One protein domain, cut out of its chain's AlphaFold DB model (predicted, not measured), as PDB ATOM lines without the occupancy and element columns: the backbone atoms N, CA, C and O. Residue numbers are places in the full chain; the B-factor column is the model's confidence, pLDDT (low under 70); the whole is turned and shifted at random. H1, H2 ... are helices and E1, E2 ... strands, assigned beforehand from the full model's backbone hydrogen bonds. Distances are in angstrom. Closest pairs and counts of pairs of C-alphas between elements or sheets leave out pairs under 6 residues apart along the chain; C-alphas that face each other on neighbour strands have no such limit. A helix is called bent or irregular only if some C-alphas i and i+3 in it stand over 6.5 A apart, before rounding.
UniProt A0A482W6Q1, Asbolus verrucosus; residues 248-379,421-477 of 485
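This is residues 248 to 379 and 421 to 477 of the 485 residues of a protein of Asbolus verrucosus (UniProt A0A482W6Q1). A bundle of five helices and arms, H2b, H3, H4, H6 and H7, runs up and down, each against the one before it, with the small hairpin E1-E2 at one end and H5 at the other. H1 packs on H3 on one side, H8 crosses near H6 on the opposite side, and residues 471 to 477 stick out as a tail. The printed part has 189 residues, mostly helix, with named elements in the order H1 H2 H3 E1 E2 H4 H5 H6 H7 H8; the two strands are antiparallel. It is compact, with a radius of gyration of the C-alphas of 16.9 A and spans of 55 by 48 by 30 A.

Strands E1, residues 328 to 330, and E2, residues 334 to 336, measure 6.6 and 6.8 A. H1, residues 249 to 260, begins with C-alpha 249 at (279.650, 357.369, 118.132). H2, residues 262 to 290, was assigned as one helix by its hydrogen bonds but is bent, C-alphas 271 and 274 being 9.4 A apart; its arms are H2a, 262 to 271, and H2b, 274 to 290, 24.6 A. H3, 295 to 321, measures 35.2 A; H4, 342 to 359, 27.6 A; H5, 361 to 377, 21.0 A; H6, 423 to 441, 26.7 A; H7, 443 to 454, 17.8 A. H8, 460 to 469, ends with C-alpha 469 at (297.922, 348.454, 145.923). Irregular are H3 (C-alphas 298 and 301, 7.1 A), H4 (346 and 349, 7.2 A), H5 (367 and 370, 7.9 A) and H7 (444 and 447, 7.9 A).

The hairpin E1 and E2 has N 328 and O 336 within hydrogen-bond range at 2.8 A. The closest C-alphas of E2 and H3, Phe 336 and Val 319, are 5.7 A apart. H3 is the hub. H2b and H3, a helical hairpin, touch at a shallow tilt of 15 degrees, Gly 274 and Cys 315 closest at 5.3 A. H3 touches H6 at 36 degrees, only just steep, with Thr 309 and Leu 434 at 4.9 A. H3 touches H1 with residues 295 to 307 alone, Ala 295 and Ser 249 closest at 5.1 A. H4 touches H2b with residues 351 to 358 alone, Gln 354 and Ala 282 at 5.1 A. H4 touches H7, Trp 359 and Gly 452 at 5.7 A. H5 touches H3, Val 366 and Lys 297 at 6.1 A. H8 and H6 are close but not clearly touching and about perpendicular, 84 degrees. Each O i to N i+4 pair is within hydrogen-bond range in H1, H2a, H2b and H6; H3 has 18 of 23, H4 9 of 14, H5 11 of 13, H7 6 of 8, H8 3 of 6.

The C-alphas farthest apart, of Leu 326 and Asn 378, are 55.1 A apart. Residues 380 to 420 are not printed; C-alphas 379 and 421 stand 18.2 A apart across the cut. Of the links printed whole, H3 to E1 is short and the others are tight. Mean pLDDT of the printed part is 75.8; residues 248 to 252, 369 to 379, 421 to 425 and 454 to 477 are under 70.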
ATOM      1  N   PHE A 248     279.179 360.814 115.505       65.75
ATOM      2  CA  PHE A 248     280.514 360.563 116.092       65.75
ATOM      3  C   PHE A 248     280.761 359.199 116.784       65.75
ATOM      4  O   PHE A 248     281.736 358.550 116.414       65.75
ATOM      5  N   SER A 249     279.924 358.771 117.741       63.69
ATOM      6  CA  SER A 249     279.650 357.369 118.132       63.69
ATOM      7  C   SER A 249     280.052 356.292 117.116       63.69
ATOM      8  O   SER A 249     280.957 355.522 117.421       63.69
ATOM      9  N   ASP A 250     279.459 356.227 115.915       67.00
ATOM     10  CA  ASP A 250     279.728 355.111 114.983       67.00
ATOM     11  C   ASP A 250     281.188 355.114 114.514       67.00
ATOM     12  O   ASP A 250     281.811 354.071 114.311       67.00
ATOM     13  N   LYS A 251     281.781 356.305 114.381       69.12
ATOM     14  CA  LYS A 251     283.186 356.470 113.989       69.12
ATOM     15  C   LYS A 251     284.143 356.243 115.145       69.12
ATOM     16  O   LYS A 251     285.193 355.651 114.923       69.12
ATOM     17  N   LEU A 252     283.794 356.683 116.352       67.75
ATOM     18  CA  LEU A 252     284.535 356.359 117.564       67.75
ATOM     19  C   LEU A 252     284.557 354.839 117.750       67.75
ATOM     20  O   LEU A 252     285.634 354.278 117.911       67.75
ATOM     21  N   MET A 253     283.405 354.178 117.621       72.12
ATOM     22  CA  MET A 253     283.272 352.722 117.641       72.12
ATOM     23  C   MET A 253     284.138 352.077 116.559       72.12
ATOM     24  O   MET A 253     285.013 351.292 116.892       72.12
ATOM     25  N   THR A 254     284.001 352.482 115.294       77.25
ATOM     26  CA  THR A 254     284.786 351.914 114.182       77.25
ATOM     27  C   THR A 254     286.298 352.085 114.387       77.25
ATOM     28  O   THR A 254     287.069 351.168 114.120       77.25
ATOM     29  N   ILE A 255     286.754 353.256 114.855       78.69
ATOM     30  CA  ILE A 255     288.180 353.518 115.111       78.69
ATOM     31  C   ILE A 255     288.673 352.676 116.289       78.69
ATOM     32  O   ILE A 255     289.756 352.099 116.209       78.69
ATOM     33  N   LEU A 256     287.896 352.590 117.369       80.19
ATOM     34  CA  LEU A 256     288.236 351.771 118.528       80.19
ATOM     35  C   LEU A 256     288.239 350.280 118.183       80.19
ATOM     36  O   LEU A 256     289.159 349.581 118.588       80.19
ATOM     37  N   GLU A 257     287.289 349.796 117.389       80.31
ATOM     38  CA  GLU A 257     287.263 348.419 116.888       80.31
ATOM     39  C   GLU A 257     288.474 348.138 115.995       80.31
ATOM     40  O   GLU A 257     289.196 347.164 116.218       80.31
ATOM     41  N   LEU A 258     288.773 349.033 115.046       81.81
ATOM     42  CA  LEU A 258     289.948 348.917 114.183       81.81
ATOM     43  C   LEU A 258     291.233 348.838 115.010       81.81
ATOM     44  O   LEU A 258     292.062 347.968 114.760       81.81
ATOM     45  N   LEU A 259     291.399 349.733 115.985       83.56
ATOM     46  CA  LEU A 259     292.590 349.796 116.831       83.56
ATOM     47  C   LEU A 259     292.618 348.711 117.913       83.56
ATOM     48  O   LEU A 259     293.693 348.414 118.421       83.56
ATOM     49  N   SER A 260     291.488 348.088 118.253       83.62
ATOM     50  CA  SER A 260     291.466 346.966 119.200       83.62
ATOM     51  C   SER A 260     292.144 345.714 118.627       83.62
ATOM     52  O   SER A 260     292.682 344.897 119.374       83.62
ATOM     53  N   SER A 261     292.194 345.587 117.295       85.44
ATOM     54  CA  SER A 261     292.996 344.567 116.622       85.44
ATOM     55  C   SER A 261     294.489 344.894 116.704       85.44
ATOM     56  O   SER A 261     294.956 345.899 116.162       85.44
ATOM     57  N   GLN A 262     295.273 343.988 117.299       81.81
ATOM     58  CA  GLN A 262     296.729 344.141 117.416       81.81
ATOM     59  C   GLN A 262     297.424 344.322 116.059       81.81
ATOM     60  O   GLN A 262     298.387 345.081 115.951       81.81
ATOM     61  N   GLN A 263     296.956 343.635 115.011       82.00
ATOM     62  CA  GLN A 263     297.556 343.739 113.681       82.00
ATOM     63  C   GLN A 263     297.323 345.127 113.081       82.00
ATOM     64  O   GLN A 263     298.269 345.769 112.625       82.00
ATOM     65  N   SER A 264     296.081 345.604 113.121       79.62
ATOM     66  CA  SER A 264     295.715 346.935 112.638       79.62
ATOM     67  C   SER A 264     296.456 348.024 113.407       79.62
ATOM     68  O   SER A 264     297.017 348.927 112.791       79.62
ATOM     69  N   MET A 265     296.546 347.902 114.736       83.12
ATOM     70  CA  MET A 265     297.305 348.832 115.568       83.12
ATOM     71  C   MET A 265     298.782 348.887 115.166       83.12
ATOM     72  O   MET A 265     299.315 349.979 114.988       83.12
ATOM     73  N   ARG A 266     299.436 347.737 114.945       83.81
ATOM     74  CA  ARG A 266     300.834 347.695 114.480       83.81
ATOM     75  C   ARG A 266     301.007 348.353 113.112       83.81
ATOM     76  O   ARG A 266     301.967 349.091 112.923       83.81
ATOM     77  N   ILE A 267     300.093 348.115 112.170       83.25
ATOM     78  CA  ILE A 267     300.139 348.739 110.835       83.25
ATOM     79  C   ILE A 267     300.009 350.261 110.955       83.25
ATOM     80  O   ILE A 267     300.822 350.996 110.393       83.25
ATOM     81  N   VAL A 268     299.019 350.736 111.715       83.31
ATOM     82  CA  VAL A 268     298.788 352.168 111.943       83.31
ATOM     83  C   VAL A 268     300.000 352.805 112.623       83.31
ATOM     84  O   VAL A 268     300.478 353.838 112.162       83.31
ATOM     85  N   PHE A 269     300.546 352.168 113.659       84.69
ATOM     86  CA  PHE A 269     301.702 352.681 114.389       84.69
ATOM     87  C   PHE A 269     302.965 352.730 113.522       84.69
ATOM     88  O   PHE A 269     303.653 353.744 113.502       84.69
ATOM     89  N   ASN A 270     303.240 351.684 112.738       83.38
ATOM     90  CA  ASN A 270     304.378 351.666 111.814       83.38
ATOM     91  C   ASN A 270     304.255 352.724 110.708       83.38
ATOM     92  O   ASN A 270     305.267 353.172 110.182       83.38
ATOM     93  N   THR A 271     303.028 353.116 110.354       83.44
ATOM     94  CA  THR A 271     302.772 354.160 109.351       83.44
ATOM     95  C   THR A 271     302.911 355.568 109.934       83.44
ATOM     96  O   THR A 271     303.351 356.477 109.239       83.44
ATOM     97  N   LEU A 272     302.497 355.766 111.190       81.50
ATOM     98  CA  LEU A 272     302.485 357.071 111.853       81.50
ATOM     99  C   LEU A 272     303.777 357.379 112.619       81.50
ATOM    100  O   LEU A 272     304.047 358.541 112.890       81.50
ATOM    101  N   GLU A 273     304.568 356.370 112.981       83.50
ATOM    102  CA  GLU A 273     305.688 356.517 113.919       83.50
ATOM    103  C   GLU A 273     305.227 357.062 115.293       83.50
ATOM    104  O   GLU A 273     304.050 357.366 115.515       83.50
ATOM    105  N   GLY A 274     306.137 357.169 116.266       82.06
ATOM    106  CA  GLY A 274     305.764 357.516 117.646       82.06
ATOM    107  C   GLY A 274     305.080 358.881 117.793       82.06
ATOM    108  O   GLY A 274     304.066 358.999 118.482       82.06
ATOM    109  N   SER A 275     305.588 359.921 117.125       84.88
ATOM    110  CA  SER A 275     305.076 361.284 117.316       84.88
ATOM    111  C   SER A 275     303.720 361.535 116.647       84.88
ATOM    112  O   SER A 275     302.883 362.210 117.246       84.88
ATOM    113  N   TYR A 276     303.429 360.969 115.466       86.12
ATOM    114  CA  TYR A 276     302.079 361.095 114.891       86.12
ATOM    115  C   TYR A 276     301.091 360.086 115.490       86.12
ATOM    116  O   TYR A 276     299.893 360.377 115.530       86.12
ATOM    117  N   ALA A 277     301.554 358.949 116.031       88.19
ATOM    118  CA  ALA A 277     300.710 358.085 116.859       88.19
ATOM    119  C   ALA A 277     300.219 358.821 118.119       88.19
ATOM    120  O   ALA A 277     299.058 358.677 118.502       88.19
ATOM    121  N   LEU A 278     301.049 359.691 118.705       90.06
ATOM    122  CA  LEU A 278     300.633 360.573 119.797       90.06
ATOM    123  C   LEU A 278     299.562 361.587 119.354       90.06
ATOM    124  O   LEU A 278     298.608 361.835 120.090       90.06
ATOM    125  N   CYS A 279     299.661 362.142 118.141       90.69
ATOM    126  CA  CYS A 279     298.602 362.986 117.577       90.69
ATOM    127  C   CYS A 279     297.295 362.210 117.359       90.69
ATOM    128  O   CYS A 279     296.215 362.743 117.616       90.69
ATOM    129  N   LEU A 280     297.372 360.955 116.907       89.38
ATOM    130  CA  LEU A 280     296.203 360.081 116.792       89.38
ATOM    131  C   LEU A 280     295.557 359.850 118.164       89.38
ATOM    132  O   LEU A 280     294.342 359.994 118.286       89.38
ATOM    133  N   LEU A 281     296.362 359.554 119.189       91.69
ATOM    134  CA  LEU A 281     295.897 359.394 120.565       91.69
ATOM    135  C   LEU A 281     295.180 360.656 121.062       91.69
ATOM    136  O   LEU A 281     294.060 360.579 121.555       91.69
ATOM    137  N   ALA A 282     295.787 361.825 120.871       92.00
ATOM    138  CA  ALA A 282     295.209 363.109 121.250       92.00
ATOM    139  C   ALA A 282     293.863 363.386 120.552       92.00
ATOM    140  O   ALA A 282     292.888 363.777 121.196       92.00
ATOM    141  N   ASN A 283     293.763 363.107 119.250       89.94
ATOM    142  CA  ASN A 283     292.512 363.243 118.505       89.94
ATOM    143  C   ASN A 283     291.437 362.249 118.973       89.94
ATOM    144  O   ASN A 283     290.264 362.615 119.058       89.94
ATOM    145  N   LEU A 284     291.825 361.015 119.309       89.38
ATOM    146  CA  LEU A 284     290.920 360.006 119.859       89.38
ATOM    147  C   LEU A 284     290.368 360.437 121.226       89.38
ATOM    148  O   LEU A 284     289.173 360.294 121.467       89.38
ATOM    149  N   LEU A 285     291.207 361.018 122.089       91.38
ATOM    150  CA  LEU A 285     290.787 361.562 123.385       91.38
ATOM    151  C   LEU A 285     289.836 362.750 123.230       91.38
ATOM    152  O   LEU A 285     288.831 362.827 123.934       91.38
ATOM    153  N   GLN A 286     290.103 363.647 122.279       89.94
ATOM    154  CA  GLN A 286     289.192 364.745 121.958       89.94
ATOM    155  C   GLN A 286     287.826 364.224 121.491       89.94
ATOM    156  O   GLN A 286     286.793 364.726 121.934       89.94
ATOM    157  N   LEU A 287     287.811 363.210 120.619       85.44
ATOM    158  CA  LEU A 287     286.579 362.590 120.134       85.44
ATOM    159  C   LEU A 287     285.813 361.898 121.272       85.44
ATOM    160  O   LEU A 287     284.610 362.099 121.412       85.44
ATOM    161  N   ALA A 288     286.519 361.156 122.128       86.12
ATOM    162  CA  ALA A 288     285.947 360.545 123.323       86.12
ATOM    163  C   ALA A 288     285.348 361.598 124.269       86.12
ATOM    164  O   ALA A 288     284.251 361.412 124.783       86.12
ATOM    165  N   TYR A 289     286.009 362.744 124.447       87.88
ATOM    166  CA  TYR A 289     285.492 363.844 125.262       87.88
ATOM    167  C   TYR A 289     284.208 364.469 124.702       87.88
ATOM    168  O   TYR A 289     283.319 364.857 125.472       87.88
ATOM    169  N   MET A 290     284.092 364.568 123.374       84.50
ATOM    170  CA  MET A 290     282.861 365.026 122.719       84.50
ATOM    171  C   MET A 290     281.709 364.033 122.930       84.50
ATOM    172  O   MET A 290     280.594 364.464 123.204       84.50
ATOM    173  N   GLU A 291     281.999 362.730 122.908       82.31
ATOM    174  CA  GLU A 291     281.028 361.635 123.073       82.31
ATOM    175  C   GLU A 291     280.932 361.088 124.510       82.31
ATOM    176  O   GLU A 291     280.391 360.003 124.739       82.31
ATOM    177  N   ARG A 292     281.431 361.839 125.502       82.94
ATOM    178  CA  ARG A 292     281.504 361.401 126.909       82.94
ATOM    179  C   ARG A 292     280.148 361.011 127.502       82.94
ATOM    180  O   ARG A 292     280.074 360.150 128.373       82.94
ATOM    181  N   ASP A 293     279.081 361.657 127.036       80.00
ATOM    182  CA  ASP A 293     277.728 361.463 127.549       80.00
ATOM    183  C   ASP A 293     276.937 360.392 126.782       80.00
ATOM    184  O   ASP A 293     275.911 359.941 127.299       80.00
ATOM    185  N   GLY A 294     277.436 359.972 125.613       81.81
ATOM    186  CA  GLY A 294     276.844 358.973 124.723       81.81
ATOM    187  C   GLY A 294     277.723 357.728 124.601       81.81
ATOM    188  O   GLY A 294     277.907 357.000 125.576       81.81
ATOM    189  N   ALA A 295     278.288 357.502 123.411       75.81
ATOM    190  CA  ALA A 295     278.981 356.265 123.033       75.81
ATOM    191  C   ALA A 295     280.150 355.876 123.941       75.81
ATOM    192  O   ALA A 295     280.443 354.692 124.115       75.81
ATOM    193  N   LEU A 296     280.839 356.863 124.531       81.06
ATOM    194  CA  LEU A 296     281.969 356.570 125.402       81.06
ATOM    195  C   LEU A 296     281.538 355.782 126.640       81.06
ATOM    196  O   LEU A 296     282.325 354.974 127.112       81.06
ATOM    197  N   LYS A 297     280.323 355.968 127.169       80.25
ATOM    198  CA  LYS A 297     279.870 355.216 128.353       80.25
ATOM    199  C   LYS A 297     279.873 353.715 128.080       80.25
ATOM    200  O   LYS A 297     280.430 352.961 128.876       80.25
ATOM    201  N   ASP A 298     279.363 353.321 126.918       78.75
ATOM    202  CA  ASP A 298     279.270 351.920 126.505       78.75
ATOM    203  C   ASP A 298     280.625 351.359 126.049       78.75
ATOM    204  O   ASP A 298     280.958 350.211 126.335       78.75
ATOM    205  N   LEU A 299     281.446 352.180 125.383       80.81
ATOM    206  CA  LEU A 299     282.753 351.780 124.845       80.81
ATOM    207  C   LEU A 299     283.911 351.931 125.840       80.81
ATOM    208  O   LEU A 299     285.016 351.447 125.572       80.81
ATOM    209  N   SER A 300     283.684 352.607 126.971       78.06
ATOM    210  CA  SER A 300     284.690 352.931 127.994       78.06
ATOM    211  C   SER A 300     285.481 351.695 128.420       78.06
ATOM    212  O   SER A 300     286.712 351.744 128.548       78.06
ATOM    213  N   PHE A 301     284.780 350.566 128.572       77.44
ATOM    214  CA  PHE A 301     285.347 349.306 129.010       77.44
ATOM    215  C   PHE A 301     284.852 348.094 128.197       77.44
ATOM    216  O   PHE A 301     283.645 347.921 128.051       77.44
ATOM    217  N   PRO A 302     285.750 347.176 127.777       78.75
ATOM    218  CA  PRO A 302     287.212 347.265 127.864       78.75
ATOM    219  C   PRO A 302     287.827 348.071 126.709       78.75
ATOM    220  O   PRO A 302     288.990 348.456 126.789       78.75
ATOM    221  N   THR A 303     287.064 348.324 125.643       82.75
ATOM    222  CA  THR A 303     287.582 348.710 124.326       82.75
ATOM    223  C   THR A 303     288.390 350.004 124.352       82.75
ATOM    224  O   THR A 303     289.562 349.995 123.978       82.75
ATOM    225  N   PHE A 304     287.815 351.108 124.836       86.94
ATOM    226  CA  PHE A 304     288.519 352.391 124.910       86.94
ATOM    227  C   PHE A 304     289.753 352.307 125.814       86.94
ATOM    228  O   PHE A 304     290.846 352.686 125.398       86.94
ATOM    229  N   THR A 305     289.596 351.751 127.021       86.06
ATOM    230  CA  THR A 305     290.692 351.610 127.994       86.06
ATOM    231  C   THR A 305     291.868 350.825 127.404       86.06
ATOM    232  O   THR A 305     293.004 351.283 127.469       86.06
ATOM    233  N   VAL A 306     291.614 349.676 126.768       88.56
ATOM    234  CA  VAL A 306     292.664 348.833 126.175       88.56
ATOM    235  C   VAL A 306     293.332 349.512 124.980       88.56
ATOM    236  O   VAL A 306     294.556 349.468 124.875       88.56
ATOM    237  N   VAL A 307     292.568 350.162 124.097       89.00
ATOM    238  CA  VAL A 307     293.126 350.848 122.918       89.00
ATOM    239  C   VAL A 307     294.047 351.996 123.325       89.00
ATOM    240  O   VAL A 307     295.153 352.105 122.797       89.00
ATOM    241  N   VAL A 308     293.625 352.834 124.278       91.62
ATOM    242  CA  VAL A 308     294.431 353.964 124.769       91.62
ATOM    243  C   VAL A 308     295.699 353.453 125.465       91.62
ATOM    244  O   VAL A 308     296.784 353.951 125.164       91.62
ATOM    245  N   THR A 309     295.599 352.417 126.310       90.56
ATOM    246  CA  THR A 309     296.772 351.784 126.941       90.56
ATOM    247  C   THR A 309     297.733 351.233 125.894       90.56
ATOM    248  O   THR A 309     298.917 351.545 125.929       90.56
ATOM    249  N   SER A 310     297.229 350.495 124.904       88.62
ATOM    250  CA  SER A 310     298.065 349.863 123.874       88.62
ATOM    251  C   SER A 310     298.766 350.893 122.970       88.62
ATOM    252  O   SER A 310     299.908 350.686 122.552       88.62
ATOM    253  N   LEU A 311     298.121 352.033 122.684       89.94
ATOM    254  CA  LEU A 311     298.754 353.152 121.971       89.94
ATOM    255  C   LEU A 311     299.878 353.791 122.798       89.94
ATOM    256  O   LEU A 311     300.937 354.093 122.244       89.94
ATOM    257  N   LEU A 312     299.673 353.974 124.105       91.25
ATOM    258  CA  LEU A 312     300.703 354.481 125.015       91.25
ATOM    259  C   LEU A 312     301.879 353.499 125.134       91.25
ATOM    260  O   LEU A 312     303.021 353.912 124.954       91.25
ATOM    261  N   GLU A 313     301.617 352.201 125.316       90.56
ATOM    262  CA  GLU A 313     302.652 351.154 125.331       90.56
ATOM    263  C   GLU A 313     303.452 351.130 124.023       90.56
ATOM    264  O   GLU A 313     304.679 351.020 124.033       90.56
ATOM    265  N   SER A 314     302.782 351.287 122.877       88.94
ATOM    266  CA  SER A 314     303.454 351.370 121.575       88.94
ATOM    267  C   SER A 314     304.371 352.596 121.494       88.94
ATOM    268  O   SER A 314     305.503 352.483 121.023       88.94
ATOM    269  N   CYS A 315     303.935 353.749 122.017       89.31
ATOM    270  CA  CYS A 315     304.776 354.945 122.124       89.31
ATOM    271  C   CYS A 315     305.976 354.720 123.058       89.31
ATOM    272  O   CYS A 315     307.089 355.126 122.730       89.31
ATOM    273  N   GLN A 316     305.781 354.045 124.192       88.38
ATOM    274  CA  GLN A 316     306.859 353.713 125.124       88.38
ATOM    275  C   GLN A 316     307.902 352.796 124.470       88.38
ATOM    276  O   GLN A 316     309.096 353.101 124.479       88.38
ATOM    277  N   ASN A 317     307.454 351.714 123.827       87.56
ATOM    278  CA  ASN A 317     308.315 350.790 123.086       87.56
ATOM    279  C   ASN A 317     309.069 351.500 121.952       87.56
ATOM    280  O   ASN A 317     310.235 351.202 121.687       87.56
ATOM    281  N   TYR A 318     308.436 352.480 121.307       86.19
ATOM    282  CA  TYR A 318     309.074 353.299 120.284       86.19
ATOM    283  C   TYR A 318     310.249 354.113 120.829       86.19
ATOM    284  O   TYR A 318     311.348 354.030 120.286       86.19
ATOM    285  N   VAL A 319     310.050 354.837 121.933       85.19
ATOM    286  CA  VAL A 319     311.107 355.631 122.583       85.19
ATOM    287  C   VAL A 319     312.283 354.745 123.007       85.19
ATOM    288  O   VAL A 319     313.436 355.104 122.772       85.19
ATOM    289  N   VAL A 320     312.005 353.561 123.565       85.00
ATOM    290  CA  VAL A 320     313.039 352.594 123.977       85.00
ATOM    291  C   VAL A 320     313.785 352.010 122.773       85.00
ATOM    292  O   VAL A 320     315.008 351.904 122.796       85.00
ATOM    293  N   SER A 321     313.077 351.655 121.699       83.19
ATOM    294  CA  SER A 321     313.696 351.083 120.491       83.19
ATOM    295  C   SER A 321     314.516 352.095 119.682       83.19
ATOM    296  O   SER A 321     315.419 351.709 118.941       83.19
ATOM    297  N   LYS A 322     314.228 353.394 119.821       81.56
ATOM    298  CA  LYS A 322     314.909 354.490 119.121       81.56
ATOM    299  C   LYS A 322     315.903 355.213 120.030       81.56
ATOM    300  O   LYS A 322     315.924 356.441 120.070       81.56
ATOM    301  N   GLN A 323     316.754 354.470 120.732       75.75
ATOM    302  CA  GLN A 323     317.892 355.041 121.456       75.75
ATOM    303  C   GLN A 323     319.139 355.100 120.562       75.75
ATOM    304  O   GLN A 323     319.452 354.159 119.838       75.75
ATOM    305  N   SER A 324     319.833 356.236 120.583       78.50
ATOM    306  CA  SER A 324     321.065 356.493 119.828       78.50
ATOM    307  C   SER A 324     321.921 357.495 120.599       78.50
ATOM    308  O   SER A 324     321.410 358.208 121.459       78.50
ATOM    309  N   ASN A 325     323.210 357.588 120.267       77.12
ATOM    310  CA  ASN A 325     324.108 358.607 120.821       77.12
ATOM    311  C   ASN A 325     323.681 360.034 120.431       77.12
ATOM    312  O   ASN A 325     323.987 360.984 121.145       77.12
ATOM    313  N   LEU A 326     322.972 360.179 119.305       81.25
ATOM    314  CA  LEU A 326     322.330 361.425 118.900       81.25
ATOM    315  C   LEU A 326     320.843 361.350 119.256       81.25
ATOM    316  O   LEU A 326     320.106 360.567 118.655       81.25
ATOM    317  N   THR A 327     320.411 362.153 120.228       84.00
ATOM    318  CA  THR A 327     319.010 362.247 120.650       84.00
ATOM    319  C   THR A 327     318.446 363.641 120.411       84.00
ATOM    320  O   THR A 327     319.152 364.650 120.424       84.00
ATOM    321  N   HIS A 328     317.137 363.689 120.197       80.56
ATOM    322  CA  HIS A 328     316.343 364.894 120.051       80.56
ATOM    323  C   HIS A 328     315.307 364.955 121.176       80.56
ATOM    324  O   HIS A 328     314.796 363.927 121.628       80.56
ATOM    325  N   TRP A 329     315.009 366.167 121.644       82.25
ATOM    326  CA  TRP A 329     314.024 366.385 122.700       82.25
ATOM    327  C   TRP A 329     312.607 366.461 122.134       82.25
ATOM    328  O   TRP A 329     312.340 367.213 121.194       82.25
ATOM    329  N   HIS A 330     311.683 365.740 122.765       85.25
ATOM    330  CA  HIS A 330     310.257 365.790 122.485       85.25
ATOM    331  C   HIS A 330     309.480 366.301 123.706       85.25
ATOM    332  O   HIS A 330     309.613 365.747 124.800       85.25
ATOM    333  N   PRO A 331     308.550 367.260 123.538       83.62
ATOM    334  CA  PRO A 331     307.870 367.945 124.644       83.62
ATOM    335  C   PRO A 331     306.898 367.095 125.474       83.62
ATOM    336  O   PRO A 331     306.252 367.630 126.373       83.62
ATOM    337  N   VAL A 332     306.758 365.807 125.160       86.31
ATOM    338  CA  VAL A 332     305.791 364.884 125.777       86.31
ATOM    339  C   VAL A 332     306.480 363.565 126.125       86.31
ATOM    340  O   VAL A 332     306.448 363.152 127.278       86.31
ATOM    341  N   LEU A 333     307.144 362.950 125.139       85.00
ATOM    342  CA  LEU A 333     307.804 361.648 125.268       85.00
ATOM    343  C   LEU A 333     309.238 361.720 125.829       85.00
ATOM    344  O   LEU A 333     309.771 360.702 126.259       85.00
ATOM    345  N   GLY A 334     309.872 362.898 125.857       84.69
ATOM    346  CA  GLY A 334     311.260 363.050 126.302       84.69
ATOM    347  C   GLY A 334     312.276 362.833 125.176       84.69
ATOM    348  O   GLY A 334     312.050 363.260 124.047       84.69
ATOM    349  N   TRP A 335     313.424 362.231 125.484       81.69
ATOM    350  CA  TRP A 335     314.565 362.132 124.564       81.69
ATOM    351  C   TRP A 335     314.562 360.827 123.757       81.69
ATOM    352  O   TRP A 335     314.519 359.749 124.345       81.69
ATOM    353  N   PHE A 336     314.671 360.912 122.425       83.50
ATOM    354  CA  PHE A 336     314.883 359.753 121.539       83.50
ATOM    355  C   PHE A 336     315.555 360.151 120.214       83.50
ATOM    356  O   PHE A 336     315.701 361.327 119.906       83.50
ATOM    357  N   ALA A 337     316.009 359.173 119.430       78.12
ATOM    358  CA  ALA A 337     316.919 359.373 118.298       78.12
ATOM    359  C   ALA A 337     316.317 360.049 117.057       78.12
ATOM    360  O   ALA A 337     317.059 360.452 116.165       78.12
ATOM    361  N   GLN A 338     314.992 360.138 116.943       80.88
ATOM    362  CA  GLN A 338     314.363 360.647 115.730       80.88
ATOM    363  C   GLN A 338     314.087 362.155 115.841       80.88
ATOM    364  O   GLN A 338     313.472 362.588 116.818       80.88
ATOM    365  N   PRO A 339     314.499 362.962 114.847       77.25
ATOM    366  CA  PRO A 339     314.197 364.383 114.831       77.25
ATOM    367  C   PRO A 339     312.704 364.622 114.598       77.25
ATOM    368  O   PRO A 339     312.067 363.968 113.774       77.25
ATOM    369  N   MET A 340     312.157 365.601 115.312       77.12
ATOM    370  CA  MET A 340     310.777 366.041 115.141       77.12
ATOM    371  C   MET A 340     310.684 367.082 114.020       77.12
ATOM    372  O   MET A 340     311.467 368.031 113.977       77.12
ATOM    373  N   ASP A 341     309.690 366.929 113.149       79.50
ATOM    374  CA  ASP A 341     309.339 367.919 112.128       79.50
ATOM    375  C   ASP A 341     308.955 369.269 112.784       79.50
ATOM    376  O   ASP A 341     308.160 369.283 113.733       79.50
ATOM    377  N   PRO A 342     309.476 370.420 112.310       78.75
ATOM    378  CA  PRO A 342     309.056 371.746 112.766       78.75
ATOM    379  C   PRO A 342     307.537 371.965 112.792       78.75
ATOM    380  O   PRO A 342     307.029 372.582 113.732       78.75
ATOM    381  N   ALA A 343     306.798 371.445 111.805       75.31
ATOM    382  CA  ALA A 343     305.339 371.575 111.777       75.31
ATOM    383  C   ALA A 343     304.674 370.779 112.911       75.31
ATOM    384  O   ALA A 343     303.714 371.243 113.529       75.31
ATOM    385  N   LEU A 344     305.223 369.604 113.226       80.50
ATOM    386  CA  LEU A 344     304.766 368.775 114.333       80.50
ATOM    387  C   LEU A 344     305.045 369.454 115.677       80.50
ATOM    388  O   LEU A 344     304.158 369.513 116.523       80.50
ATOM    389  N   ASN A 345     306.225 370.061 115.841       83.88
ATOM    390  CA  ASN A 345     306.575 370.827 117.039       83.88
ATOM    391  C   ASN A 345     305.564 371.958 117.309       83.88
ATOM    392  O   ASN A 345     305.046 372.080 118.419       83.88
ATOM    393  N   ALA A 346     305.194 372.715 116.271       81.25
ATOM    394  CA  ALA A 346     304.199 373.782 116.381       81.25
ATOM    395  C   ALA A 346     302.812 373.284 116.837       81.25
ATOM    396  O   ALA A 346     302.080 374.023 117.493       81.25
ATOM    397  N   ALA A 347     302.452 372.029 116.541       84.31
ATOM    398  CA  ALA A 347     301.189 371.426 116.969       84.31
ATOM    399  C   ALA A 347     301.213 370.896 118.418       84.31
ATOM    400  O   ALA A 347     300.153 370.659 119.004       84.31
ATOM    401  N   MET A 348     302.390 370.719 119.028       88.00
ATOM    402  CA  MET A 348     302.530 370.073 120.341       88.00
ATOM    403  C   MET A 348     301.774 370.742 121.495       88.00
ATOM    404  O   MET A 348     301.237 370.005 122.324       88.00
ATOM    405  N   PRO A 349     301.653 372.082 121.583       88.88
ATOM    406  CA  PRO A 349     300.826 372.710 122.613       88.88
ATOM    407  C   PRO A 349     299.363 372.247 122.563       88.88
ATOM    408  O   PRO A 349     298.761 371.984 123.602       88.88
ATOM    409  N   HIS A 350     298.804 372.073 121.364       88.88
ATOM    410  CA  HIS A 350     297.434 371.587 121.185       88.88
ATOM    411  C   HIS A 350     297.307 370.100 121.519       88.88
ATOM    412  O   HIS A 350     296.363 369.709 122.201       88.88
ATOM    413  N   VAL A 351     298.295 369.292 121.120       90.00
ATOM    414  CA  VAL A 351     298.357 367.868 121.476       90.00
ATOM    415  C   VAL A 351     298.381 367.694 122.996       90.00
ATOM    416  O   VAL A 351     297.644 366.869 123.521       90.00
ATOM    417  N   LYS A 352     299.145 368.513 123.733       90.25
ATOM    418  CA  LYS A 352     299.147 368.494 125.207       90.25
ATOM    419  C   LYS A 352     297.774 368.798 125.805       90.25
ATOM    420  O   LYS A 352     297.351 368.097 126.720       90.25
ATOM    421  N   LEU A 353     297.069 369.804 125.281       90.06
ATOM    422  CA  LEU A 353     295.714 370.144 125.732       90.06
ATOM    423  C   LEU A 353     294.728 368.995 125.490       90.06
ATOM    424  O   LEU A 353     293.921 368.686 126.361       90.06
ATOM    425  N   GLN A 354     294.817 368.337 124.336       92.81
ATOM    426  CA  GLN A 354     293.987 367.178 124.007       92.81
ATOM    427  C   GLN A 354     294.322 365.957 124.879       92.81
ATOM    428  O   GLN A 354     293.413 365.278 125.346       92.81
ATOM    429  N   LEU A 355     295.608 365.692 125.143       92.12
ATOM    430  CA  LEU A 355     296.040 364.625 126.053       92.12
ATOM    431  C   LEU A 355     295.528 364.861 127.478       92.12
ATOM    432  O   LEU A 355     295.089 363.914 128.123       92.12
ATOM    433  N   ASN A 356     295.505 366.120 127.931       90.81
ATOM    434  CA  ASN A 356     295.002 366.492 129.253       90.81
ATOM    435  C   ASN A 356     293.545 366.057 129.486       90.81
ATOM    436  O   ASN A 356     293.167 365.719 130.606       90.81
ATOM    437  N   LEU A 357     292.748 365.941 128.418       90.56
ATOM    438  CA  LEU A 357     291.374 365.451 128.514       90.56
ATOM    439  C   LEU A 357     291.270 364.042 129.109       90.56
ATOM    440  O   LEU A 357     290.240 363.744 129.710       90.56
ATOM    441  N   LEU A 358     292.309 363.202 129.000       89.19
ATOM    442  CA  LEU A 358     292.311 361.852 129.570       89.19
ATOM    443  C   LEU A 358     292.142 361.861 131.096       89.19
ATOM    444  O   LEU A 358     291.416 361.030 131.630       89.19
ATOM    445  N   TRP A 359     292.783 362.803 131.791       88.06
ATOM    446  CA  TRP A 359     292.713 362.942 133.252       88.06
ATOM    447  C   TRP A 359     291.820 364.107 133.703       88.06
ATOM    448  O   TRP A 359     291.838 364.497 134.872       88.06
ATOM    449  N   ASN A 360     291.008 364.652 132.794       85.50
ATOM    450  CA  ASN A 360     289.992 365.644 133.126       85.50
ATOM    451  C   ASN A 360     288.794 364.979 133.834       85.50
ATOM    452  O   ASN A 360     288.431 363.837 133.537       85.50
ATOM    453  N   SER A 361     288.138 365.717 134.737       80.44
ATOM    454  CA  SER A 361     287.018 365.250 135.567       80.44
ATOM    455  C   SER A 361     285.958 364.456 134.795       80.44
ATOM    456  O   SER A 361     285.634 363.350 135.226       80.44
ATOM    457  N   PRO A 362     285.453 364.923 133.631       82.94
ATOM    458  CA  PRO A 362     284.366 364.230 132.945       82.94
ATOM    459  C   PRO A 362     284.762 362.842 132.427       82.94
ATOM    460  O   PRO A 362     283.969 361.910 132.513       82.94
ATOM    461  N   ILE A 363     285.992 362.670 131.932       83.94
ATOM    462  CA  ILE A 363     286.469 361.372 131.427       83.94
ATOM    463  C   ILE A 363     286.778 360.429 132.584       83.94
ATOM    464  O   ILE A 363     286.364 359.273 132.559       83.94
ATOM    465  N   VAL A 364     287.416 360.933 133.642       82.50
ATOM    466  CA  VAL A 364     287.662 360.159 134.868       82.50
ATOM    467  C   VAL A 364     286.340 359.668 135.471       82.50
ATOM    468  O   VAL A 364     286.244 358.511 135.872       82.50
ATOM    469  N   GLN A 365     285.292 360.498 135.481       79.50
ATOM    470  CA  GLN A 365     283.956 360.106 135.938       79.50
ATOM    471  C   GLN A 365     283.319 359.022 135.061       79.50
ATOM    472  O   GLN A 365     282.697 358.108 135.596       79.50
ATOM    473  N   VAL A 366     283.487 359.076 133.739       81.50
ATOM    474  CA  VAL A 366     282.992 358.015 132.848       81.50
ATOM    475  C   VAL A 366     283.755 356.704 133.076       81.50
ATOM    476  O   VAL A 366     283.136 355.647 133.154       81.50
ATOM    477  N   LEU A 367     285.081 356.761 133.251       78.50
ATOM    478  CA  LEU A 367     285.925 355.573 133.433       78.50
ATOM    479  C   LEU A 367     285.793 354.931 134.826       78.50
ATOM    480  O   LEU A 367     285.849 353.710 134.950       78.50
ATOM    481  N   LEU A 368     285.649 355.738 135.881       72.81
ATOM    482  CA  LEU A 368     285.721 355.289 137.281       72.81
ATOM    483  C   LEU A 368     284.490 355.655 138.119       72.81
ATOM    484  O   LEU A 368     284.236 355.004 139.134       72.81
ATOM    485  N   GLY A 369     283.724 356.675 137.737       65.75
ATOM    486  CA  GLY A 369     282.723 357.303 138.602       65.75
ATOM    487  C   GLY A 369     281.591 356.377 139.024       65.75
ATOM    488  O   GLY A 369     281.375 356.169 140.220       65.75
ATOM    489  N   HIS A 370     280.926 355.737 138.062       64.62
ATOM    490  CA  HIS A 370     279.846 354.790 138.355       64.62
ATOM    491  C   HIS A 370     280.348 353.564 139.140       64.62
ATOM    492  O   HIS A 370     279.697 353.093 140.071       64.62
ATOM    493  N   LEU A 371     281.544 353.065 138.810       59.78
ATOM    494  CA  LEU A 371     282.127 351.880 139.444       59.78
ATOM    495  C   LEU A 371     282.510 352.143 140.902       59.78
ATOM    496  O   LEU A 371     282.226 351.329 141.777       59.78
ATOM    497  N   LEU A 372     283.115 353.296 141.192       59.50
ATOM    498  CA  LEU A 372     283.511 353.665 142.550       59.50
ATOM    499  C   LEU A 372     282.312 354.029 143.432       59.50
ATOM    500  O   LEU A 372     282.398 353.863 144.653       59.50
ATOM    501  N   GLN A 373     281.212 354.513 142.847       58.88
ATOM    502  CA  GLN A 373     279.938 354.690 143.550       58.88
ATOM    503  C   GLN A 373     279.303 353.336 143.890       58.88
ATOM    504  O   GLN A 373     278.968 353.107 145.050       58.88
ATOM    505  N   GLN A 374     279.252 352.398 142.938       58.12
ATOM    506  CA  GLN A 374     278.787 351.030 143.194       58.12
ATOM    507  C   GLN A 374     279.659 350.291 144.218       58.12
ATOM    508  O   GLN A 374     279.143 349.554 145.053       58.12
ATOM    509  N   LEU A 375     280.979 350.479 144.194       56.62
ATOM    510  CA  LEU A 375     281.887 349.856 145.162       56.62
ATOM    511  C   LEU A 375     281.698 350.401 146.584       56.62
ATOM    512  O   LEU A 375     281.896 349.655 147.538       56.62
ATOM    513  N   VAL A 376     281.289 351.667 146.735       52.59
ATOM    514  CA  VAL A 376     281.055 352.284 148.051       52.59
ATOM    515  C   VAL A 376     279.656 352.061 148.597       52.59
ATOM    516  O   VAL A 376     279.529 351.871 149.798       52.59
ATOM    517  N   GLN A 377     278.624 351.995 147.756       49.81
ATOM    518  CA  GLN A 377     277.273 351.652 148.222       49.81
ATOM    519  C   GLN A 377     277.187 350.248 148.841       49.81
ATOM    520  O   GLN A 377     276.267 349.971 149.595       49.81
ATOM    521  N   ASN A 378     278.153 349.373 148.547       45.31
ATOM    522  CA  ASN A 378     278.227 348.016 149.087       45.31
ATOM    523  C   ASN A 378     279.151 347.884 150.318       45.31
ATOM    524  O   ASN A 378     279.483 346.766 150.711       45.31
ATOM    525  N   MET A 379     279.605 349.002 150.895       43.59
ATOM    526  CA  MET A 379     280.347 349.048 152.158       43.59
ATOM    527  C   MET A 379     279.441 349.694 153.212       43.59
ATOM    528  O   MET A 379     279.343 350.919 153.265       43.59
ATOM    529  N   GLY A 421     289.279 338.597 141.600       50.50
ATOM    530  CA  GLY A 421     288.840 338.248 140.244       50.50
ATOM    531  C   GLY A 421     287.441 338.744 139.868       50.50
ATOM    532  O   GLY A 421     286.912 338.308 138.848       50.50
ATOM    533  N   SER A 422     286.802 339.601 140.676       63.41
ATOM    534  CA  SER A 422     285.494 340.155 140.307       63.41
ATOM    535  C   SER A 422     285.626 341.092 139.090       63.41
ATOM    536  O   SER A 422     286.638 341.792 138.954       63.41
ATOM    537  N   PRO A 423     284.625 341.137 138.191       65.12
ATOM    538  CA  PRO A 423     284.698 341.942 136.971       65.12
ATOM    539  C   PRO A 423     284.842 343.444 137.265       65.12
ATOM    540  O   PRO A 423     285.465 344.168 136.494       65.12
ATOM    541  N   GLU A 424     284.335 343.922 138.403       65.69
ATOM    542  CA  GLU A 424     284.485 345.307 138.859       65.69
ATOM    543  C   GLU A 424     285.919 345.613 139.299       65.69
ATOM    544  O   GLU A 424     286.442 346.679 138.978       65.69
ATOM    545  N   VAL A 425     286.577 344.680 139.998       67.94
ATOM    546  CA  VAL A 425     287.987 344.823 140.396       67.94
ATOM    547  C   VAL A 425     288.883 344.791 139.159       67.94
ATOM    548  O   VAL A 425     289.774 345.628 139.029       67.94
ATOM    549  N   HIS A 426     288.603 343.902 138.202       71.81
ATOM    550  CA  HIS A 426     289.346 343.830 136.942       71.81
ATOM    551  C   HIS A 426     289.236 345.124 136.115       71.81
ATOM    552  O   HIS A 426     290.231 345.597 135.565       71.81
ATOM    553  N   ARG A 427     288.050 345.752 136.086       73.25
ATOM    554  CA  ARG A 427     287.837 347.073 135.466       73.25
ATOM    555  C   ARG A 427     288.714 348.153 136.090       73.25
ATOM    556  O   ARG A 427     289.393 348.875 135.365       73.25
ATOM    557  N   VAL A 428     288.736 348.236 137.421       74.38
ATOM    558  CA  VAL A 428     289.572 349.209 138.143       74.38
ATOM    559  C   VAL A 428     291.054 348.971 137.855       74.38
ATOM    560  O   VAL A 428     291.766 349.921 137.546       74.38
ATOM    561  N   VAL A 429     291.511 347.715 137.871       76.88
ATOM    562  CA  VAL A 429     292.907 347.360 137.565       76.88
ATOM    563  C   VAL A 429     293.314 347.803 136.160       76.88
ATOM    564  O   VAL A 429     294.389 348.374 135.997       76.88
ATOM    565  N   LEU A 430     292.466 347.598 135.148       79.56
ATOM    566  CA  LEU A 430     292.772 348.012 133.776       79.56
ATOM    567  C   LEU A 430     292.834 349.536 133.616       79.56
ATOM    568  O   LEU A 430     293.713 350.038 132.921       79.56
ATOM    569  N   VAL A 431     291.967 350.280 134.306       81.25
ATOM    570  CA  VAL A 431     292.043 351.750 134.324       81.25
ATOM    571  C   VAL A 431     293.282 352.233 135.091       81.25
ATOM    572  O   VAL A 431     293.942 353.180 134.670       81.25
ATOM    573  N   CYS A 432     293.664 351.571 136.185       80.50
ATOM    574  CA  CYS A 432     294.924 351.859 136.873       80.50
ATOM    575  C   CYS A 432     296.137 351.570 135.981       80.50
ATOM    576  O   CYS A 432     297.062 352.377 135.946       80.50
ATOM    577  N   SER A 433     296.113 350.467 135.226       82.88
ATOM    578  CA  SER A 433     297.151 350.131 134.246       82.88
ATOM    579  C   SER A 433     297.264 351.202 133.159       82.88
ATOM    580  O   SER A 433     298.370 351.630 132.831       82.88
ATOM    581  N   LEU A 434     296.132 351.717 132.667       87.62
ATOM    582  CA  LEU A 434     296.096 352.830 131.717       87.62
ATOM    583  C   LEU A 434     296.834 354.065 132.256       87.62
ATOM    584  O   LEU A 434     297.735 354.580 131.595       87.62
ATOM    585  N   TYR A 435     296.490 354.532 133.462       86.56
ATOM    586  CA  TYR A 435     297.145 355.710 134.050       86.56
ATOM    587  C   TYR A 435     298.605 355.447 134.432       86.56
ATOM    588  O   TYR A 435     299.439 356.339 134.283       86.56
ATOM    589  N   HIS A 436     298.945 354.232 134.870       84.31
ATOM    590  CA  HIS A 436     300.332 353.838 135.118       84.31
ATOM    591  C   HIS A 436     301.168 353.897 133.832       84.31
ATOM    592  O   HIS A 436     302.236 354.506 133.800       84.31
ATOM    593  N   THR A 437     300.637 353.348 132.741       86.56
ATOM    594  CA  THR A 437     301.257 353.406 131.413       86.56
ATOM    595  C   THR A 437     301.388 354.851 130.933       86.56
ATOM    596  O   THR A 437     302.439 355.238 130.421       86.56
ATOM    597  N   ALA A 438     300.367 355.688 131.150       87.88
ATOM    598  CA  ALA A 438     300.414 357.109 130.818       87.88
ATOM    599  C   ALA A 438     301.525 357.850 131.582       87.88
ATOM    600  O   ALA A 438     302.260 358.615 130.965       87.88
ATOM    601  N   LEU A 439     301.702 357.591 132.884       85.88
ATOM    602  CA  LEU A 439     302.775 358.187 133.695       85.88
ATOM    603  C   LEU A 439     304.173 357.773 133.216       85.88
ATOM    604  O   LEU A 439     305.082 358.604 133.182       85.88
ATOM    605  N   ASN A 440     304.346 356.513 132.816       85.31
ATOM    606  CA  ASN A 440     305.629 356.011 132.319       85.31
ATOM    607  C   ASN A 440     305.942 356.496 130.894       85.31
ATOM    608  O   ASN A 440     307.103 356.703 130.552       85.31
ATOM    609  N   THR A 441     304.914 356.693 130.065       86.88
ATOM    610  CA  THR A 441     305.066 357.099 128.659       86.88
ATOM    611  C   THR A 441     305.190 358.617 128.509       86.88
ATOM    612  O   THR A 441     306.064 359.113 127.799       86.88
ATOM    613  N   LEU A 442     304.321 359.380 129.176       87.44
ATOM    614  CA  LEU A 442     304.223 360.839 129.076       87.44
ATOM    615  C   LEU A 442     305.092 361.505 130.150       87.44
ATOM    616  O   LEU A 442     304.600 362.248 131.001       87.44
ATOM    617  N   THR A 443     306.397 361.229 130.120       83.75
ATOM    618  CA  THR A 443     307.354 361.626 131.173       83.75
ATOM    619  C   THR A 443     307.339 363.123 131.492       83.75
ATOM    620  O   THR A 443     307.517 363.510 132.641       83.75
ATOM    621  N   GLN A 444     307.071 363.974 130.499       86.81
ATOM    622  CA  GLN A 444     307.028 365.430 130.679       86.81
ATOM    623  C   GLN A 444     305.706 365.949 131.270       86.81
ATOM    624  O   GLN A 444     305.629 367.120 131.628       86.81
ATOM    625  N   LEU A 445     304.664 365.115 131.349       86.06
ATOM    626  CA  LEU A 445     303.319 365.485 131.818       86.06
ATOM    627  C   LEU A 445     302.941 364.782 133.133       86.06
ATOM    628  O   LEU A 445     301.789 364.840 133.552       86.06
ATOM    629  N   GLN A 446     303.888 364.118 133.807       81.81
ATOM    630  CA  GLN A 446     303.618 363.349 135.029       81.81
ATOM    631  C   GLN A 446     302.951 364.191 136.123       81.81
ATOM    632  O   GLN A 446     301.961 363.765 136.715       81.81
ATOM    633  N   LEU A 447     303.461 365.403 136.361       81.19
ATOM    634  CA  LEU A 447     302.891 366.322 137.347       81.19
ATOM    635  C   LEU A 447     301.479 366.774 136.964       81.19
ATOM    636  O   LEU A 447     300.613 366.836 137.836       81.19
ATOM    637  N   ASP A 448     301.223 367.027 135.680       82.38
ATOM    638  CA  ASP A 448     299.896 367.415 135.189       82.38
ATOM    639  C   ASP A 448     298.881 366.278 135.366       82.38
ATOM    640  O   ASP A 448     297.757 366.522 135.808       82.38
ATOM    641  N   ILE A 449     299.288 365.035 135.080       82.94
ATOM    642  CA  ILE A 449     298.463 363.833 135.275       82.94
ATOM    643  C   ILE A 449     298.119 363.667 136.757       82.94
ATOM    644  O   ILE A 449     296.948 363.522 137.111       82.94
ATOM    645  N   LEU A 450     299.124 363.710 137.637       78.75
ATOM    646  CA  LEU A 450     298.921 363.551 139.078       78.75
ATOM    647  C   LEU A 450     298.029 364.660 139.637       78.75
ATOM    648  O   LEU A 450     297.086 364.376 140.374       78.75
ATOM    649  N   THR A 451     298.275 365.907 139.235       78.88
ATOM    650  CA  THR A 451     297.503 367.065 139.691       78.88
ATOM    651  C   THR A 451     296.053 366.988 139.211       78.88
ATOM    652  O   THR A 451     295.133 367.198 140.002       78.88
ATOM    653  N   GLY A 452     295.813 366.630 137.947       76.31
ATOM    654  CA  GLY A 452     294.458 366.491 137.409       76.31
ATOM    655  C   GLY A 452     293.662 365.357 138.058       76.31
ATOM    656  O   GLY A 452     292.483 365.527 138.370       76.31
ATOM    657  N   LEU A 453     294.312 364.230 138.369       73.06
ATOM    658  CA  LEU A 453     293.684 363.146 139.129       73.06
ATOM    659  C   LEU A 453     293.386 363.554 140.584       73.06
ATOM    660  O   LEU A 453     292.338 363.182 141.114       73.06
ATOM    661  N   GLN A 454     294.256 364.351 141.215       65.31
ATOM    662  CA  GLN A 454     294.098 364.832 142.597       65.31
ATOM    663  C   GLN A 454     293.024 365.916 142.768       65.31
ATOM    664  O   GLN A 454     292.390 365.988 143.820       65.31
ATOM    665  N   GLN A 455     292.782 366.759 141.761       59.25
ATOM    666  CA  GLN A 455     291.778 367.832 141.839       59.25
ATOM    667  C   GLN A 455     290.328 367.314 141.886       59.25
ATOM    668  O   GLN A 455     289.421 368.040 142.299       59.25
ATOM    669  N   ASN A 456     290.095 366.051 141.525       57.25
ATOM    670  CA  ASN A 456     288.780 365.425 141.592       57.25
ATOM    671  C   ASN A 456     288.457 364.957 143.024       57.25
ATOM    672  O   ASN A 456     288.676 363.799 143.385       57.25
ATOM    673  N   LYS A 457     287.914 365.876 143.833       48.94
ATOM    674  CA  LYS A 457     287.672 365.735 145.285       48.94
ATOM    675  C   LYS A 457     286.878 364.482 145.718       48.94
ATOM    676  O   LYS A 457     287.081 364.029 146.838       48.94
ATOM    677  N   ASP A 458     286.080 363.867 144.841       51.34
ATOM    678  CA  ASP A 458     285.318 362.633 145.136       51.34
ATOM    679  C   ASP A 458     286.127 361.323 145.000       51.34
ATOM    680  O   ASP A 458     285.693 360.262 145.461       51.34
ATOM    681  N   TYR A 459     287.313 361.368 144.381       52.88
ATOM    682  CA  TYR A 459     288.099 360.176 144.021       52.88
ATOM    683  C   TYR A 459     289.478 360.107 144.688       52.88
ATOM    684  O   TYR A 459     290.144 359.069 144.610       52.88
ATOM    685  N   VAL A 460     289.868 361.168 145.407       44.56
ATOM    686  CA  VAL A 460     291.169 361.324 146.088       44.56
ATOM    687  C   VAL A 460     291.485 360.136 147.001       44.56
ATOM    688  O   VAL A 460     292.582 359.592 146.944       44.56
ATOM    689  N   ILE A 461     290.501 359.649 147.763       44.94
ATOM    690  CA  ILE A 461     290.709 358.567 148.741       44.94
ATOM    691  C   ILE A 461     290.693 357.170 148.080       44.94
ATOM    692  O   ILE A 461     291.241 356.217 148.631       44.94
ATOM    693  N   LYS A 462     290.123 357.016 146.875       48.03
ATOM    694  CA  LYS A 462     289.945 355.701 146.223       48.03
ATOM    695  C   LYS A 462     291.037 355.356 145.214       48.03
ATOM    696  O   LYS A 462     291.388 354.185 145.095       48.03
ATOM    697  N   ILE A 463     291.600 356.350 144.521       45.66
ATOM    698  CA  ILE A 463     292.722 356.132 143.593       45.66
ATOM    699  C   ILE A 463     294.037 356.007 144.363       45.66
ATOM    700  O   ILE A 463     294.792 355.091 144.065       45.66
ATOM    701  N   GLN A 464     294.270 356.803 145.419       43.28
ATOM    702  CA  GLN A 464     295.448 356.626 146.285       43.28
ATOM    703  C   GLN A 464     295.530 355.200 146.854       43.28
ATOM    704  O   GLN A 464     296.602 354.609 146.855       43.28
ATOM    705  N   PHE A 465     294.399 354.595 147.232       41.62
ATOM    706  CA  PHE A 465     294.366 353.211 147.718       41.62
ATOM    707  C   PHE A 465     294.758 352.177 146.643       41.62
ATOM    708  O   PHE A 465     295.350 351.152 146.962       41.62
ATOM    709  N   PHE A 466     294.489 352.445 145.360       42.31
ATOM    710  CA  PHE A 466     294.833 351.537 144.257       42.31
ATOM    711  C   PHE A 466     296.219 351.792 143.655       42.31
ATOM    712  O   PHE A 466     296.899 350.834 143.297       42.31
ATOM    713  N   THR A 467     296.685 353.042 143.605       41.66
ATOM    714  CA  THR A 467     298.078 353.363 143.253       41.66
ATOM    715  C   THR A 467     299.048 352.786 144.291       41.66
ATOM    716  O   THR A 467     300.132 352.348 143.925       41.66
ATOM    717  N   ILE A 468     298.627 352.685 145.560       40.47
ATOM    718  CA  ILE A 468     299.364 351.989 146.629       40.47
ATOM    719  C   ILE A 468     299.247 350.455 146.497       40.47
ATOM    720  O   ILE A 468     300.234 349.750 146.685       40.47
ATOM    721  N   CYS A 469     298.085 349.905 146.120       36.81
ATOM    722  CA  CYS A 469     297.922 348.454 145.923       36.81
ATOM    723  C   CYS A 469     298.542 347.907 144.620       36.81
ATOM    724  O   CYS A 469     298.751 346.699 144.514       36.81
ATOM    725  N   GLY A 470     298.896 348.765 143.656       37.81
ATOM    726  CA  GLY A 470     299.734 348.412 142.503       37.81
ATOM    727  C   GLY A 470     301.169 348.009 142.876       37.81
ATOM    728  O   GLY A 470     301.870 347.425 142.057       37.81
ATOM    729  N   CYS A 471     301.585 348.229 144.129       35.69
ATOM    730  CA  CYS A 471     302.869 347.786 144.678       35.69
ATOM    731  C   CYS A 471     302.901 346.303 145.110       35.69
ATOM    732  O   CYS A 471     303.777 345.914 145.879       35.69
ATOM    733  N   PHE A 472     301.988 345.443 144.636       32.97
ATOM    734  CA  PHE A 472     302.049 343.995 144.910       32.97
ATOM    735  C   PHE A 472     302.946 343.189 143.957       32.97
ATOM    736  O   PHE A 472     302.906 341.962 143.972       32.97
ATOM    737  N   TYR A 473     303.821 343.851 143.199       31.06
ATOM    738  CA  TYR A 473     305.019 343.224 142.646       31.06
ATOM    739  C   TYR A 473     306.220 344.162 142.855       31.06
ATOM    740  O   TYR A 473     306.315 345.202 142.217       31.06
ATOM    741  N   VAL A 474     307.149 343.723 143.718       27.81
ATOM    742  CA  VAL A 474     308.474 344.294 144.066       27.81
ATOM    743  C   VAL A 474     308.499 345.274 145.270       27.81
ATOM    744  O   VAL A 474     307.819 346.298 145.254       27.81
ATOM    745  N   PRO A 475     309.291 344.989 146.331       31.30
ATOM    746  CA  PRO A 475     309.276 345.752 147.579       31.30
ATOM    747  C   PRO A 475     310.143 347.018 147.500       31.30
ATOM    748  O   PRO A 475     311.364 346.933 147.393       31.30
ATOM    749  N   TRP A 476     309.529 348.193 147.650       25.39
ATOM    750  CA  TRP A 476     310.230 349.416 148.057       25.39
ATOM    751  C   TRP A 476     310.227 349.514 149.585       25.39
ATOM    752  O   TRP A 476     309.385 350.168 150.198       25.39
ATOM    753  N   GLY A 477     311.172 348.812 150.207       26.23
ATOM    754  CA  GLY A 477     311.664 349.183 151.525       26.23
ATOM    755  C   GLY A 477     312.726 350.269 151.357       26.23
ATOM    756  O   GLY A 477     313.614 350.104 150.529       26.23
TER     757      GLY A 477